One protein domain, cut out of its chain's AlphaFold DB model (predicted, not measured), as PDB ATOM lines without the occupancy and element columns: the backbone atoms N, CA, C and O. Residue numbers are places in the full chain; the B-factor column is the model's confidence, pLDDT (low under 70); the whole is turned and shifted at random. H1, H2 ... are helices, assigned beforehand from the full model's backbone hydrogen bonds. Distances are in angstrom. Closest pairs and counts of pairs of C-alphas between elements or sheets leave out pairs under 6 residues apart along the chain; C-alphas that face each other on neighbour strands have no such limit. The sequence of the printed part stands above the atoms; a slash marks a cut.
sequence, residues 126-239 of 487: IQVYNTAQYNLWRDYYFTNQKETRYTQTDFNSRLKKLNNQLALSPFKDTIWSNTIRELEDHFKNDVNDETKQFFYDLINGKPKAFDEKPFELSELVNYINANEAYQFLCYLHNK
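Overview. This is residues 126 to 239 of the 487 residues of an uncharacterized protein of Sphingobacterium yanglingense (UniProt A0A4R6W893). One long helix, H5, runs through the middle of an elongated body, with H4 packed along it, H1 crossing it near its first residues and the hairpin of H2 and H3 reaching away from it to make one end of the long axis. The printed part has 114 residues with five named helices in the order H1 to H5 and no named strand: all helix. It is compact, with a radius of gyration of the C-alphas of 14.8 A and spans of 49 by 30 by 23 A.

Along the chain. H5, residues 217 to 237, is 30.2 A long and ends at C-alpha 237 (-29.235, -7.793, 6.597). H1, residues 126 to 143, begins at C-alpha 126 (-32.563, 16.268, -15.876) and is 25.8 A long. H2 is residues 155 to 168, H3 residues 172 to 189, 25.6 A, and H4 residues 193 to 203.

Arrangement. H5 is the hub, touching the four other helices. H4 touches it at Thr 195 and Asn 222, closest C-alphas 4.6 A apart, at a steep tilt of 40 degrees, the same way. H1 touches it with residues 134 to 141 alone, only just about perpendicular at 72 degrees; the closest C-alphas, Arg 138 and Ile 224, are 6.2 A apart. H2, H3 and H5 form an up and down bundle, each running against the one before it. H3 touches H5 at a shallow tilt of 25 degrees, the closest C-alphas being Ile 180 and Leu 236, 6.5 A. H1 is apart from H2, H3 and H4. Every O i to N i+4 pair is within hydrogen-bond range in H2, H3, H4 and H5, and 12 of 14 in H1.

Size, cuts and confidence. The C-alphas farthest apart, of Ile 126 and Pro 170, are 49.0 A apart. The printed part has no cut. The links H1 to H2 and H4 to H5 are long. Residues 143 to 152, 205 and 238 to 239 have pLDDT under 70.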
ATOM      1  N   ILE A 126     -32.746  17.719 -15.716       91.44
ATOM      2  CA  ILE A 126     -32.563  16.268 -15.876       91.44
ATOM      3  C   ILE A 126     -32.883  15.521 -14.582       91.44
ATOM      4  O   ILE A 126     -33.634  14.547 -14.612       91.44
ATOM      5  N   GLN A 127     -32.388  16.012 -13.441       86.69
ATOM      6  CA  GLN A 127     -32.669  15.390 -12.148       86.69
ATOM      7  C   GLN A 127     -34.169  15.374 -11.852       86.69
ATOM      8  O   GLN A 127     -34.722  14.326 -11.541       86.69
ATOM      9  N   VAL A 128     -34.841  16.519 -12.021       84.38
ATOM     10  CA  VAL A 128     -36.287  16.659 -11.782       84.38
ATOM     11  C   VAL A 128     -37.087  15.727 -12.695       84.38
ATOM     12  O   VAL A 128     -38.055  15.109 -12.256       84.38
ATOM     13  N   TYR A 129     -36.667  15.602 -13.956       91.31
ATOM     14  CA  TYR A 129     -37.269  14.690 -14.921       91.31
ATOM     15  C   TYR A 129     -37.137  13.235 -14.479       91.31
ATOM     16  O   TYR A 129     -38.150  12.562 -14.301       91.31
ATOM     17  N   ASN A 130     -35.908  12.765 -14.259       89.81
ATOM     18  CA  ASN A 130     -35.630  11.375 -13.906       89.81
ATOM     19  C   ASN A 130     -36.301  10.977 -12.584       89.81
ATOM     20  O   ASN A 130     -36.891   9.904 -12.516       89.81
ATOM     21  N   THR A 131     -36.304  11.860 -11.583       85.12
ATOM     22  CA  THR A 131     -37.046  11.709 -10.316       85.12
ATOM     23  C   THR A 131     -38.539  11.465 -10.553       85.12
ATOM     24  O   THR A 131     -39.115  10.484 -10.079       85.12
ATOM     25  N   ALA A 132     -39.198  12.341 -11.317       83.31
ATOM     26  CA  ALA A 132     -40.635  12.220 -11.538       83.31
ATOM     27  C   ALA A 132     -40.970  10.935 -12.307       83.31
ATOM     28  O   ALA A 132     -41.948  10.258 -11.983       83.31
ATOM     29  N   GLN A 133     -40.130  10.574 -13.280       88.00
ATOM     30  CA  GLN A 133     -40.288   9.338 -14.036       88.00
ATOM     31  C   GLN A 133     -40.058   8.097 -13.194       88.00
ATOM     32  O   GLN A 133     -40.842   7.160 -13.297       88.00
ATOM     33  N   TYR A 134     -39.045   8.101 -12.331       87.06
ATOM     34  CA  TYR A 134     -38.780   7.014 -11.400       87.06
ATOM     35  C   TYR A 134     -39.993   6.714 -10.528       87.06
ATOM     36  O   TYR A 134     -40.437   5.570 -10.493       87.06
ATOM     37  N   ASN A 135     -40.580   7.724  -9.881       82.94
ATOM     38  CA  ASN A 135     -41.745   7.504  -9.021       82.94
ATOM     39  C   ASN A 135     -42.944   6.972  -9.804       82.94
ATOM     40  O   ASN A 135     -43.574   5.997  -9.400       82.94
ATOM     41  N   LEU A 136     -43.227   7.591 -10.951       84.25
ATOM     42  CA  LEU A 136     -44.359   7.227 -11.790       84.25
ATOM     43  C   LEU A 136     -44.232   5.795 -12.336       84.25
ATOM     44  O   LEU A 136     -45.191   5.022 -12.295       84.25
ATOM     45  N   TRP A 137     -43.043   5.425 -12.819       85.50
ATOM     46  CA  TRP A 137     -42.777   4.088 -13.340       85.50
ATOM     47  C   TRP A 137     -42.641   3.041 -12.254       85.50
ATOM     48  O   TRP A 137     -43.086   1.925 -12.486       85.50
ATOM     49  N   ARG A 138     -42.089   3.358 -11.080       83.75
ATOM     50  CA  ARG A 138     -42.051   2.423  -9.948       83.75
ATOM     51  C   ARG A 138     -43.465   1.963  -9.612       83.75
ATOM     52  O   ARG A 138     -43.722   0.764  -9.574       83.75
ATOM     53  N   ASP A 139     -44.389   2.906  -9.459       78.25
ATOM     54  CA  ASP A 139     -45.773   2.592  -9.111       78.25
ATOM     55  C   ASP A 139     -46.459   1.798 -10.243       78.25
ATOM     56  O   ASP A 139     -47.145   0.804  -9.996       78.25
ATOM     57  N   TYR A 140     -46.226   2.159 -11.509       83.12
ATOM     58  CA  TYR A 140     -46.811   1.454 -12.655       83.12
ATOM     59  C   TYR A 140     -46.231   0.046 -12.886       83.12
ATOM     60  O   TYR A 140     -46.972  -0.890 -13.206       83.12
ATOM     61  N   TYR A 141     -44.913  -0.106 -12.742       77.56
ATOM     62  CA  TYR A 141     -44.157  -1.304 -13.107       77.56
ATOM     63  C   TYR A 141     -44.585  -2.522 -12.290       77.56
ATOM     64  O   TYR A 141     -44.714  -3.606 -12.856       77.56
ATOM     65  N   PHE A 142     -44.865  -2.347 -10.997       72.25
ATOM     66  CA  PHE A 142     -45.288  -3.445 -10.123       72.25
ATOM     67  C   PHE A 142     -46.801  -3.695 -10.133       72.25
ATOM     68  O   PHE A 142     -47.233  -4.810  -9.857       72.25
ATOM     69  N   THR A 143     -47.614  -2.713 -10.532       69.44
ATOM     70  CA  THR A 143     -49.082  -2.863 -10.571       69.44
ATOM     71  C   THR A 143     -49.560  -3.780 -11.711       69.44
ATOM     72  O   THR A 143     -50.622  -4.389 -11.609       69.44
ATOM     73  N   ASN A 144     -48.784  -3.920 -12.795       57.69
ATOM     74  CA  ASN A 144     -49.211  -4.614 -14.024       57.69
ATOM     75  C   ASN A 144     -48.559  -5.984 -14.278       57.69
ATOM     76  O   ASN A 144     -48.803  -6.590 -15.325       57.69
ATOM     77  N   GLN A 145     -47.732  -6.502 -13.366       55.97
ATOM     78  CA  GLN A 145     -47.080  -7.799 -13.568       55.97
ATOM     79  C   GLN A 145     -47.869  -8.934 -12.912       55.97
ATOM     80  O   GLN A 145     -48.220  -8.883 -11.738       55.97
ATOM     81  N   LYS A 146     -48.157  -9.993 -13.684       51.28
ATOM     82  CA  LYS A 146     -48.726 -11.235 -13.142       51.28
ATOM     83  C   LYS A 146     -47.713 -11.837 -12.165       51.28
ATOM     84  O   LYS A 146     -46.605 -12.136 -12.601       51.28
ATOM     85  N   GLU A 147     -48.111 -12.026 -10.902       50.69
ATOM     86  CA  GLU A 147     -47.342 -12.508  -9.729       50.69
ATOM     87  C   GLU A 147     -46.566 -13.835  -9.935       50.69
ATOM     88  O   GLU A 147     -46.800 -14.828  -9.249       50.69
ATOM     89  N   THR A 148     -45.648 -13.917 -10.897       44.91
ATOM     90  CA  THR A 148     -45.054 -15.201 -11.307       44.91
ATOM     91  C   THR A 148     -43.538 -15.264 -11.159       44.91
ATOM     92  O   THR A 148     -43.004 -16.370 -11.116       44.91
ATOM     93  N   ARG A 149     -42.823 -14.139 -10.991       53.34
ATOM     94  CA  ARG A 149     -41.372 -14.139 -10.707       53.34
ATOM     95  C   ARG A 149     -40.981 -13.160  -9.595       53.34
ATOM     96  O   ARG A 149     -41.547 -12.082  -9.465       53.34
ATOM     97  N   TYR A 150     -39.962 -13.525  -8.817       45.69
ATOM     98  CA  TYR A 150     -39.388 -12.722  -7.722       45.69
ATOM     99  C   TYR A 150     -38.741 -11.393  -8.202       45.69
ATOM    100  O   TYR A 150     -38.617 -10.434  -7.437       45.69
ATOM    101  N   THR A 151     -38.427 -11.300  -9.503       45.97
ATOM    102  CA  THR A 151     -38.040 -10.075 -10.238       45.97
ATOM    103  C   THR A 151     -39.154  -9.032 -10.374       45.97
ATOM    104  O   THR A 151     -38.901  -7.945 -10.882       45.97
ATOM    105  N   GLN A 152     -40.398  -9.371 -10.029       57.50
ATOM    106  CA  GLN A 152     -41.593  -8.622 -10.450       57.50
ATOM    107  C   GLN A 152     -42.399  -8.053  -9.286       57.50
ATOM    108  O   GLN A 152     -43.555  -7.682  -9.464       57.50
ATOM    109  N   THR A 153     -41.824  -8.008  -8.088       71.19
ATOM    110  CA  THR A 153     -42.525  -7.538  -6.893       71.19
ATOM    111  C   THR A 153     -41.772  -6.392  -6.253       71.19
ATOM    112  O   THR A 153     -40.555  -6.484  -6.099       71.19
ATOM    113  N   ASP A 154     -42.494  -5.355  -5.849       80.81
ATOM    114  CA  ASP A 154     -41.941  -4.253  -5.069       80.81
ATOM    115  C   ASP A 154     -41.431  -4.727  -3.695       80.81
ATOM    116  O   ASP A 154     -41.653  -5.867  -3.259       80.81
ATOM    117  N   PHE A 155     -40.739  -3.835  -2.995       80.06
ATOM    118  CA  PHE A 155     -40.267  -4.040  -1.634       80.06
ATOM    119  C   PHE A 155     -41.366  -4.571  -0.695       80.06
ATOM    120  O   PHE A 155     -41.155  -5.550   0.025       80.06
ATOM    121  N   ASN A 156     -42.565  -3.978  -0.729       75.19
ATOM    122  CA  ASN A 156     -43.670  -4.334   0.170       75.19
ATOM    123  C   ASN A 156     -44.189  -5.755  -0.071       75.19
ATOM    124  O   ASN A 156     -44.544  -6.479   0.862       75.19
ATOM    125  N   SER A 157     -44.216  -6.177  -1.323       79.56
ATOM    126  CA  SER A 157     -44.648  -7.496  -1.757       79.56
ATOM    127  C   SER A 157     -43.624  -8.563  -1.367       79.56
ATOM    128  O   SER A 157     -44.005  -9.621  -0.854       79.56
ATOM    129  N   ARG A 158     -42.320  -8.265  -1.497       84.25
ATOM    130  CA  ARG A 158     -41.237  -9.118  -0.968       84.25
ATOM    131  C   ARG A 158     -41.341  -9.263   0.549       84.25
ATOM    132  O   ARG A 158     -41.305 -10.381   1.066       84.25
ATOM    133  N   LEU A 159     -41.575  -8.153   1.245       77.88
ATOM    134  CA  LEU A 159     -41.773  -8.115   2.691       77.88
ATOM    135  C   LEU A 159     -42.985  -8.947   3.129       77.88
ATOM    136  O   LEU A 159     -42.888  -9.750   4.055       77.88
ATOM    137  N   LYS A 160     -44.124  -8.812   2.441       77.56
ATOM    138  CA  LYS A 160     -45.328  -9.610   2.704       77.56
ATOM    139  C   LYS A 160     -45.047 -11.106   2.557       77.56
ATOM    140  O   LYS A 160     -45.441 -11.888   3.422       77.56
ATOM    141  N   LYS A 161     -44.345 -11.511   1.493       84.44
ATOM    142  CA  LYS A 161     -43.978 -12.915   1.258       84.44
ATOM    143  C   LYS A 161     -43.068 -13.456   2.363       84.44
ATOM    144  O   LYS A 161     -43.347 -14.529   2.897       84.44
ATOM    145  N   LEU A 162     -42.042 -12.699   2.744       84.31
ATOM    146  CA  LEU A 162     -41.142 -13.053   3.842       84.31
ATOM    147  C   LEU A 162     -41.893 -13.177   5.173       84.31
ATOM    148  O   LEU A 162     -41.740 -14.172   5.874       84.31
ATOM    149  N   ASN A 163     -42.747 -12.208   5.509       78.62
ATOM    150  CA  ASN A 163     -43.526 -12.229   6.747       78.62
ATOM    151  C   ASN A 163     -44.456 -13.442   6.819       78.62
ATOM    152  O   ASN A 163     -44.556 -14.078   7.868       78.62
ATOM    153  N   ASN A 164     -45.081 -13.815   5.699       80.38
ATOM    154  CA  ASN A 164     -45.883 -15.033   5.619       80.38
ATOM    155  C   ASN A 164     -45.031 -16.288   5.878       80.38
ATOM    156  O   ASN A 164     -45.454 -17.166   6.624       80.38
ATOM    157  N   GLN A 165     -43.822 -16.372   5.314       85.31
ATOM    158  CA  GLN A 165     -42.907 -17.492   5.565       85.31
ATOM    159  C   GLN A 165     -42.446 -17.542   7.030       85.31
ATOM    160  O   GLN A 165     -42.461 -18.607   7.647       85.31
ATOM    161  N   LEU A 166     -42.083 -16.393   7.608       79.94
ATOM    162  CA  LEU A 166     -41.656 -16.270   9.005       79.94
ATOM    163  C   LEU A 166     -42.772 -16.615  10.000       79.94
ATOM    164  O   LEU A 166     -42.480 -17.110  11.087       79.94
ATOM    165  N   ALA A 167     -44.034 -16.357   9.647       78.62
ATOM    166  CA  ALA A 167     -45.186 -16.706  10.474       78.62
ATOM    167  C   ALA A 167     -45.454 -18.219  10.515       78.62
ATOM    168  O   ALA A 167     -45.959 -18.727  11.514       78.62
ATOM    169  N   LEU A 168     -45.114 -18.939   9.441       87.81
ATOM    170  CA  LEU A 168     -45.419 -20.362   9.272       87.81
ATOM    171  C   LEU A 168     -44.293 -21.302   9.729       87.81
ATOM    172  O   LEU A 168     -44.504 -22.511   9.786       87.81
ATOM    173  N   SER A 169     -43.104 -20.779  10.039       84.25
ATOM    174  CA  SER A 169     -41.920 -21.595  10.320       84.25
ATOM    175  C   SER A 169     -41.291 -21.287  11.679       84.25
ATOM    176  O   SER A 169     -41.071 -20.118  12.012       84.25
ATOM    177  N   PRO A 170     -40.904 -22.319  12.450       80.44
ATOM    178  CA  PRO A 170     -40.141 -22.135  13.679       80.44
ATOM    179  C   PRO A 170     -38.667 -21.757  13.422       80.44
ATOM    180  O   PRO A 170     -38.011 -21.232  14.318       80.44
ATOM    181  N   PHE A 171     -38.138 -21.967  12.210       87.31
ATOM    182  CA  PHE A 171     -36.724 -21.752  11.861       87.31
ATOM    183  C   PHE A 171     -36.491 -20.394  11.185       87.31
ATOM    184  O   PHE A 171     -36.143 -20.307  10.004       87.31
ATOM    185  N   LYS A 172     -36.707 -19.309  11.933       78.62
ATOM    186  CA  LYS A 172     -36.664 -17.938  11.393       78.62
ATOM    187  C   LYS A 172     -35.294 -17.556  10.829       78.62
ATOM    188  O   LYS A 172     -35.234 -17.038   9.720       78.62
ATOM    189  N   ASP A 173     -34.202 -17.847  11.537       78.94
ATOM    190  CA  ASP A 173     -32.842 -17.515  11.073       78.94
ATOM    191  C   ASP A 173     -32.479 -18.219   9.755       78.94
ATOM    192  O   ASP A 173     -31.801 -17.647   8.899       78.94
ATOM    193  N   THR A 174     -32.982 -19.441   9.553       85.50
ATOM    194  CA  THR A 174     -32.821 -20.180   8.296       85.50
ATOM    195  C   THR A 174     -33.593 -19.518   7.161       85.50
ATOM    196  O   THR A 174     -33.059 -19.405   6.062       85.50
ATOM    197  N   ILE A 175     -34.810 -19.024   7.419       85.69
ATOM    198  CA  ILE A 175     -35.576 -18.255   6.427       85.69
ATOM    199  C   ILE A 175     -34.829 -16.983   6.041       85.69
ATOM    200  O   ILE A 175     -34.670 -16.739   4.849       85.69
ATOM    201  N   TRP A 176     -34.329 -16.207   7.008       80.62
ATOM    202  CA  TRP A 176     -33.555 -14.994   6.715       80.62
ATOM    203  C   TRP A 176     -32.341 -15.305   5.837       80.62
ATOM    204  O   TRP A 176     -32.184 -14.718   4.770       80.62
ATOM    205  N   SER A 177     -31.534 -16.284   6.250       83.12
ATOM    206  CA  SER A 177     -30.307 -16.665   5.540       83.12
ATOM    207  C   SER A 177     -30.590 -17.210   4.137       83.12
ATOM    208  O   SER A 177     -29.855 -16.916   3.198       83.12
ATOM    209  N   ASN A 178     -31.661 -17.993   3.973       89.56
ATOM    210  CA  ASN A 178     -32.083 -18.486   2.662       89.56
ATOM    211  C   ASN A 178     -32.621 -17.360   1.781       89.56
ATOM    212  O   ASN A 178     -32.281 -17.324   0.609       89.56
ATOM    213  N   THR A 179     -33.394 -16.424   2.336       90.38
ATOM    214  CA  THR A 179     -33.956 -15.304   1.566       90.38
ATOM    215  C   THR A 179     -32.858 -14.382   1.040       90.38
ATOM    216  O   THR A 179     -32.932 -13.956  -0.108       90.38
ATOM    217  N   ILE A 180     -31.827 -14.105   1.849       86.62
ATOM    218  CA  ILE A 180     -30.641 -13.350   1.404       86.62
ATOM    219  C   ILE A 180     -29.974 -14.083   0.242       86.62
ATOM    220  O   ILE A 180     -29.813 -13.508  -0.830       86.62
ATOM    221  N   ARG A 181     -29.665 -15.372   0.427       89.25
ATOM    222  CA  ARG A 181     -29.003 -16.187  -0.595       89.25
ATOM    223  C   ARG A 181     -29.806 -16.253  -1.893       89.25
ATOM    224  O   ARG A 181     -29.240 -16.082  -2.959       89.25
ATOM    225  N   GLU A 182     -31.116 -16.470  -1.803       90.69
ATOM    226  CA  GLU A 182     -32.015 -16.508  -2.960       90.69
ATOM    227  C   GLU A 182     -32.015 -15.176  -3.716       90.69
ATOM    228  O   GLU A 182     -31.952 -15.175  -4.942       90.69
ATOM    229  N   LEU A 183     -32.054 -14.044  -3.004       89.88
ATOM    230  CA  LEU A 183     -31.995 -12.715  -3.610       89.88
ATOM    231  C   LEU A 183     -30.644 -12.468  -4.303       89.88
ATOM    232  O   LEU A 183     -30.615 -11.984  -5.433       89.88
ATOM    233  N   GLU A 184     -29.537 -12.823  -3.653       88.62
ATOM    234  CA  GLU A 184     -28.190 -12.672  -4.209       88.62
ATOM    235  C   GLU A 184     -27.956 -13.587  -5.417       88.62
ATOM    236  O   GLU A 184     -27.479 -13.120  -6.451       88.62
ATOM    237  N   ASP A 185     -28.326 -14.867  -5.328       89.75
ATOM    238  CA  ASP A 185     -28.209 -15.831  -6.428       89.75
ATOM    239  C   ASP A 185     -29.044 -15.397  -7.630       89.75
ATOM    240  O   ASP A 185     -28.608 -15.509  -8.779       89.75
ATOM    241  N   HIS A 186     -30.220 -14.841  -7.367       89.31
ATOM    242  CA  HIS A 186     -31.095 -14.321  -8.394       89.31
ATOM    243  C   HIS A 186     -30.460 -13.143  -9.154       89.31
ATOM    244  O   HIS A 186     -30.366 -13.171 -10.383       89.31
ATOM    245  N   PHE A 187     -29.941 -12.136  -8.443       89.25
ATOM    246  CA  PHE A 187     -29.247 -11.004  -9.075       89.25
ATOM    247  C   PHE A 187     -27.894 -11.391  -9.682       89.25
ATOM    248  O   PHE A 187     -27.382 -10.712 -10.573       89.25
ATOM    249  N   LYS A 188     -27.319 -12.512  -9.251       89.00
ATOM    250  CA  LYS A 188     -26.099 -13.056  -9.837       89.00
ATOM    251  C   LYS A 188     -26.350 -13.759 -11.170       89.00
ATOM    252  O   LYS A 188     -25.505 -13.611 -12.059       89.00
ATOM    253  N   ASN A 189     -27.447 -14.505 -11.306       88.00
ATOM    254  CA  ASN A 189     -27.618 -15.479 -12.392       88.00
ATOM    255  C   ASN A 189     -28.811 -15.216 -13.326       88.00
ATOM    256  O   ASN A 189     -28.745 -15.598 -14.491       88.00
ATOM    257  N   ASP A 190     -29.883 -14.583 -12.846       85.88
ATOM    258  CA  ASP A 190     -31.181 -14.597 -13.540       85.88
ATOM    259  C   ASP A 190     -31.639 -13.223 -14.058       85.88
ATOM    260  O   ASP A 190     -32.632 -13.135 -14.788       85.88
ATOM    261  N   VAL A 191     -30.966 -12.140 -13.659       88.69
ATOM    262  CA  VAL A 191     -31.260 -10.774 -14.126       88.69
ATOM    263  C   VAL A 191     -30.316 -10.364 -15.257       88.69
ATOM    264  O   VAL A 191     -29.228 -10.914 -15.408       88.69
ATOM    265  N   ASN A 192     -30.730  -9.380 -16.058       92.06
ATOM    266  CA  ASN A 192     -29.875  -8.829 -17.109       92.06
ATOM    267  C   ASN A 192     -28.652  -8.089 -16.524       92.06
ATOM    268  O   ASN A 192     -28.690  -7.608 -15.388       92.06
ATOM    269  N   ASP A 193     -27.588  -7.975 -17.324       94.00
ATOM    270  CA  ASP A 193     -26.301  -7.412 -16.890       94.00
ATOM    271  C   ASP A 193     -26.412  -5.971 -16.370       94.00
ATOM    272  O   ASP A 193     -25.752  -5.612 -15.399       94.00
ATOM    273  N   GLU A 194     -27.278  -5.150 -16.966       94.06
ATOM    274  CA  GLU A 194     -27.468  -3.754 -16.554       94.06
ATOM    275  C   GLU A 194     -28.145  -3.650 -15.175       94.06
ATOM    276  O   GLU A 194     -27.673  -2.937 -14.293       94.06
ATOM    277  N   THR A 195     -29.206  -4.427 -14.944       93.62
ATOM    278  CA  THR A 195     -29.888  -4.529 -13.640       93.62
ATOM    279  C   THR A 195     -28.933  -5.030 -12.562       93.62
ATOM    280  O   THR A 195     -28.895  -4.497 -11.453       93.62
ATOM    281  N   LYS A 196     -28.143  -6.055 -12.898       93.19
ATOM    282  CA  LYS A 196     -27.114  -6.617 -12.024       93.19
ATOM    283  C   LYS A 196     -26.087  -5.563 -11.631       93.19
ATOM    284  O   LYS A 196     -25.771  -5.428 -10.451       93.19
ATOM    285  N   GLN A 197     -25.597  -4.806 -12.610       93.81
ATOM    286  CA  GLN A 197     -24.635  -3.737 -12.384       93.81
ATOM    287  C   GLN A 197     -25.206  -2.678 -11.436       93.81
ATOM    288  O   GLN A 197     -24.575  -2.389 -10.424       93.81
ATOM    289  N   PHE A 198     -26.430  -2.193 -11.675       93.25
ATOM    290  CA  PHE A 198     -27.073  -1.231 -10.775       93.25
ATOM    291  C   PHE A 198     -27.233  -1.755  -9.348       93.25
ATOM    292  O   PHE A 198     -26.996  -1.016  -8.396       93.25
ATOM    293  N   PHE A 199     -27.606  -3.022  -9.181       89.06
ATOM    294  CA  PHE A 199     -27.761  -3.622  -7.859       89.06
ATOM    295  C   PHE A 199     -26.440  -3.654  -7.084       89.06
ATOM    296  O   PHE A 199     -26.390  -3.233  -5.929       89.06
ATOM    297  N   TYR A 200     -25.349  -4.086  -7.721       85.56
ATOM    298  CA  TYR A 200     -24.037  -4.089  -7.075       85.56
ATOM    299  C   TYR A 200     -23.465  -2.686  -6.881       85.56
ATOM    300  O   TYR A 200     -22.786  -2.441  -5.886       85.56
ATOM    301  N   ASP A 201     -23.750  -1.748  -7.777       80.75
ATOM    302  CA  ASP A 201     -23.372  -0.349  -7.600       80.75
ATOM    303  C   ASP A 201     -24.063   0.259  -6.373       80.75
ATOM    304  O   ASP A 201     -23.404   0.915  -5.565       80.75
ATOM    305  N   LEU A 202     -25.348  -0.038  -6.156       81.56
ATOM    306  CA  LEU A 202     -26.077   0.360  -4.948       81.56
ATOM    307  C   LEU A 202     -25.461  -0.238  -3.675       81.56
ATOM    308  O   LEU A 202     -25.215   0.502  -2.723       81.56
ATOM    309  N   ILE A 203     -25.136  -1.537  -3.679       77.75
ATOM    310  CA  ILE A 203     -24.454  -2.211  -2.555       77.75
ATOM    311  C   ILE A 203     -23.107  -1.549  -2.244       77.75
ATOM    312  O   ILE A 203     -22.758  -1.357  -1.081       77.75
ATOM    313  N   ASN A 204     -22.360  -1.159  -3.276       71.56
ATOM    314  CA  ASN A 204     -21.051  -0.525  -3.138       71.56
ATOM    315  C   ASN A 204     -21.124   0.992  -2.870       71.56
ATOM    316  O   ASN A 204     -20.092   1.666  -2.917       71.56
ATOM    317  N   GLY A 205     -22.317   1.547  -2.626       68.06
ATOM    318  CA  GLY A 205     -22.504   2.970  -2.330       68.06
ATOM    319  C   GLY A 205     -22.272   3.898  -3.527       68.06
ATOM    320  O   GLY A 205     -21.894   5.054  -3.346       68.06
ATOM    321  N   LYS A 206     -22.480   3.406  -4.752       78.81
ATOM    322  CA  LYS A 206     -22.303   4.136  -6.017       78.81
ATOM    323  C   LYS A 206     -23.617   4.213  -6.809       78.81
ATOM    324  O   LYS A 206     -23.670   3.721  -7.932       78.81
ATOM    325  N   PRO A 207     -24.699   4.795  -6.261       82.94
ATOM    326  CA  PRO A 207     -25.968   4.881  -6.977       82.94
ATOM    327  C   PRO A 207     -25.807   5.626  -8.308       82.94
ATOM    328  O   PRO A 207     -24.980   6.532  -8.441       82.94
ATOM    329  N   LYS A 208     -26.645   5.272  -9.284       87.06
ATOM    330  CA  LYS A 208     -26.697   5.965 -10.572       87.06
ATOM    331  C   LYS A 208     -27.063   7.436 -10.358       87.06
ATOM    332  O   LYS A 208     -28.017   7.743  -9.643       87.06
ATOM    333  N   ALA A 209     -26.328   8.338 -11.000       85.25
ATOM    334  CA  ALA A 209     -26.601   9.767 -10.949       85.25
ATOM    335  C   ALA A 209     -27.836  10.121 -11.793       85.25
ATOM    336  O   ALA A 209     -27.936   9.759 -12.966       85.25
ATOM    337  N   PHE A 210     -28.787  10.836 -11.189       87.25
ATOM    338  CA  PHE A 210     -30.048  11.214 -11.837       87.25
ATOM    339  C   PHE A 210     -29.941  12.520 -12.633       87.25
ATOM    340  O   PHE A 210     -30.883  12.864 -13.336       87.25
ATOM    341  N   ASP A 211     -28.828  13.247 -12.555       87.75
ATOM    342  CA  ASP A 211     -28.617  14.561 -13.178       87.75
ATOM    343  C   ASP A 211     -27.700  14.529 -14.418       87.75
ATOM    344  O   ASP A 211     -27.469  15.565 -15.046       87.75
ATOM    345  N   GLU A 212     -27.169  13.359 -14.790       89.12
ATOM    346  CA  GLU A 212     -26.238  13.212 -15.917       89.12
ATOM    347  C   GLU A 212     -26.932  13.292 -17.279       89.12
ATOM    348  O   GLU A 212     -26.548  14.092 -18.133       89.12
ATOM    349  N   LYS A 213     -27.942  12.441 -17.492       93.38
ATOM    350  CA  LYS A 213     -28.718  12.352 -18.734       93.38
ATOM    351  C   LYS A 213     -30.145  11.876 -18.453       93.38
ATOM    352  O   LYS A 213     -30.358  11.201 -17.443       93.38
ATOM    353  N   PRO A 214     -31.115  12.159 -19.336       91.94
ATOM    354  CA  PRO A 214     -32.438  11.548 -19.254       91.94
ATOM    355  C   PRO A 214     -32.331  10.022 -19.315       91.94
ATOM    356  O   PRO A 214     -31.571   9.482 -20.125       91.94
ATOM    357  N   PHE A 215     -33.067   9.330 -18.452       90.38
ATOM    358  CA  PHE A 215     -33.085   7.872 -18.457       90.38
ATOM    359  C   PHE A 215     -33.919   7.350 -19.625       90.38
ATOM    360  O   PHE A 215     -35.069   7.753 -19.844       90.38
ATOM    361  N   GLU A 216     -33.334   6.396 -20.341       91.19
ATOM    362  CA  GLU A 216     -34.082   5.546 -21.260       91.19
ATOM    363  C   GLU A 216     -35.012   4.630 -20.459       91.19
ATOM    364  O   GLU A 216     -34.728   4.291 -19.307       91.19
ATOM    365  N   LEU A 217     -36.122   4.198 -21.060       88.25
ATOM    366  CA  LEU A 217     -37.129   3.418 -20.334       88.25
ATOM    367  C   LEU A 217     -36.546   2.109 -19.783       88.25
ATOM    368  O   LEU A 217     -36.836   1.727 -18.652       88.25
ATOM    369  N   SER A 218     -35.699   1.437 -20.565       89.69
ATOM    370  CA  SER A 218     -35.023   0.211 -20.132       89.69
ATOM    371  C   SER A 218     -34.087   0.458 -18.948       89.69
ATOM    372  O   SER A 218     -34.126  -0.298 -17.983       89.69
ATOM    373  N   GLU A 219     -33.305   1.540 -18.994       91.88
ATOM    374  CA  GLU A 219     -32.380   1.940 -17.926       91.88
ATOM    375  C   GLU A 219     -33.152   2.230 -16.631       91.88
ATOM    376  O   GLU A 219     -32.813   1.708 -15.569       91.88
ATOM    377  N   LEU A 220     -34.249   2.989 -16.733       90.75
ATOM    378  CA  LEU A 220     -35.118   3.327 -15.609       90.75
ATOM    379  C   LEU A 220     -35.729   2.080 -14.961       90.75
ATOM    380  O   LEU A 220     -35.688   1.935 -13.741       90.75
ATOM    381  N   VAL A 221     -36.272   1.167 -15.768       89.44
ATOM    382  CA  VAL A 221     -36.878  -0.083 -15.287       89.44
ATOM    383  C   VAL A 221     -35.840  -0.991 -14.625       89.44
ATOM    384  O   VAL A 221     -36.099  -1.535 -13.548       89.44
ATOM    385  N   ASN A 222     -34.658  -1.130 -15.231       91.88
ATOM    386  CA  ASN A 222     -33.554  -1.905 -14.670       91.88
ATOM    387  C   ASN A 222     -33.109  -1.323 -13.317       91.88
ATOM    388  O   ASN A 222     -32.950  -2.068 -12.347       91.88
ATOM    389  N   TYR A 223     -32.997   0.007 -13.218       92.31
ATOM    390  CA  TYR A 223     -32.658   0.689 -11.971       92.31
ATOM    391  C   TYR A 223     -33.746   0.544 -10.896       92.31
ATOM    392  O   TYR A 223     -33.423   0.250  -9.749       92.31
ATOM    393  N   ILE A 224     -35.033   0.686 -11.245       89.88
ATOM    394  CA  ILE A 224     -36.160   0.468 -10.317       89.88
ATOM    395  C   ILE A 224     -36.100  -0.942  -9.726       89.88
ATOM    396  O   ILE A 224     -36.172  -1.109  -8.509       89.88
ATOM    397  N   ASN A 225     -35.929  -1.964 -10.571       89.12
ATOM    398  CA  ASN A 225     -35.855  -3.347 -10.107       89.12
ATOM    399  C   ASN A 225     -34.666  -3.565  -9.155       89.12
ATOM    400  O   ASN A 225     -34.831  -4.143  -8.078       89.12
ATOM    401  N   ALA A 226     -33.488  -3.054  -9.524       89.94
ATOM    402  CA  ALA A 226     -32.294  -3.111  -8.690       89.94
ATOM    403  C   ALA A 226     -32.481  -2.394  -7.345       89.94
ATOM    404  O   ALA A 226     -32.133  -2.947  -6.304       89.94
ATOM    405  N   ASN A 227     -33.073  -1.197  -7.340       88.69
ATOM    406  CA  ASN A 227     -33.247  -0.405  -6.127       88.69
ATOM    407  C   ASN A 227     -34.230  -1.048  -5.139       88.69
ATOM    408  O   ASN A 227     -33.939  -1.140  -3.950       88.69
ATOM    409  N   GLU A 228     -35.359  -1.569  -5.616       87.06
ATOM    410  CA  GLU A 228     -36.338  -2.264  -4.766       87.06
ATOM    411  C   GLU A 228     -35.764  -3.554  -4.161       87.06
ATOM    412  O   GLU A 228     -36.066  -3.921  -3.022       87.06
ATOM    413  N   ALA A 229     -34.921  -4.261  -4.919       88.38
ATOM    414  CA  ALA A 229     -34.200  -5.425  -4.425       88.38
ATOM    415  C   ALA A 229     -33.138  -5.036  -3.394       88.38
ATOM    416  O   ALA A 229     -33.029  -5.688  -2.359       88.38
ATOM    417  N   TYR A 230     -32.390  -3.961  -3.643       85.75
ATOM    418  CA  TYR A 230     -31.389  -3.437  -2.721       85.75
ATOM    419  C   TYR A 230     -32.021  -3.006  -1.392       85.75
ATOM    420  O   TYR A 230     -31.560  -3.421  -0.332       85.75
ATOM    421  N   GLN A 231     -33.138  -2.275  -1.428       81.38
ATOM    422  CA  GLN A 231     -33.895  -1.918  -0.224       81.38
ATOM    423  C   GLN A 231     -34.331  -3.157   0.568       81.38
ATOM    424  O   GLN A 231     -34.239  -3.178   1.800       81.38
ATOM    425  N   PHE A 232     -34.767  -4.211  -0.128       87.06
ATOM    426  CA  PHE A 232     -35.117  -5.474   0.511       87.06
ATOM    427  C   PHE A 232     -33.890  -6.188   1.096       87.06
ATOM    428  O   PHE A 232     -33.956  -6.667   2.226       87.06
ATOM    429  N   LEU A 233     -32.751  -6.190   0.402       84.81
ATOM    430  CA  LEU A 233     -31.490  -6.730   0.910       84.81
ATOM    431  C   LEU A 233     -31.039  -5.997   2.185       84.81
ATOM    432  O   LEU A 233     -30.698  -6.646   3.174       84.81
ATOM    433  N   CYS A 234     -31.111  -4.662   2.210       74.38
ATOM    434  CA  CYS A 234     -30.843  -3.870   3.411       74.38
ATOM    435  C   CYS A 234     -31.763  -4.279   4.568       74.38
ATOM    436  O   CYS A 234     -31.305  -4.462   5.692       74.38
ATOM    437  N   TYR A 235     -33.058  -4.458   4.300       78.12
ATOM    438  CA  TYR A 235     -34.011  -4.944   5.299       78.12
ATOM    439  C   TYR A 235     -33.633  -6.340   5.831       78.12
ATOM    440  O   TYR A 235     -33.699  -6.576   7.040       78.12
ATOM    441  N   LEU A 236     -33.203  -7.250   4.950       80.44
ATOM    442  CA  LEU A 236     -32.773  -8.604   5.307       80.44
ATOM    443  C   LEU A 236     -31.510  -8.625   6.174       80.44
ATOM    444  O   LEU A 236     -31.510  -9.282   7.216       80.44
ATOM    445  N   HIS A 237     -30.461  -7.891   5.794       71.62
ATOM    446  CA  HIS A 237     -29.235  -7.793   6.597       71.62
ATOM    447  C   HIS A 237     -29.488  -7.150   7.960       71.62
ATOM    448  O   HIS A 237     -28.908  -7.573   8.958       71.62
ATOM    449  N   ASN A 238     -30.444  -6.225   8.027       65.69
ATOM    450  CA  ASN A 238     -30.881  -5.613   9.276       65.69
ATOM    451  C   ASN A 238     -31.889  -6.482  10.058       65.69
ATOM    452  O   ASN A 238     -32.501  -5.993  11.006       65.69
ATOM    453  N   LYS A 239     -32.098  -7.755   9.678       62.66
ATOM    454  CA  LYS A 239     -33.028  -8.717  10.310       62.66
ATOM    455  C   LYS A 239     -34.437  -8.160  10.542       62.66
ATOM    456  O   LYS A 239     -35.083  -8.436  11.554       62.66
TER     457      LYS A 239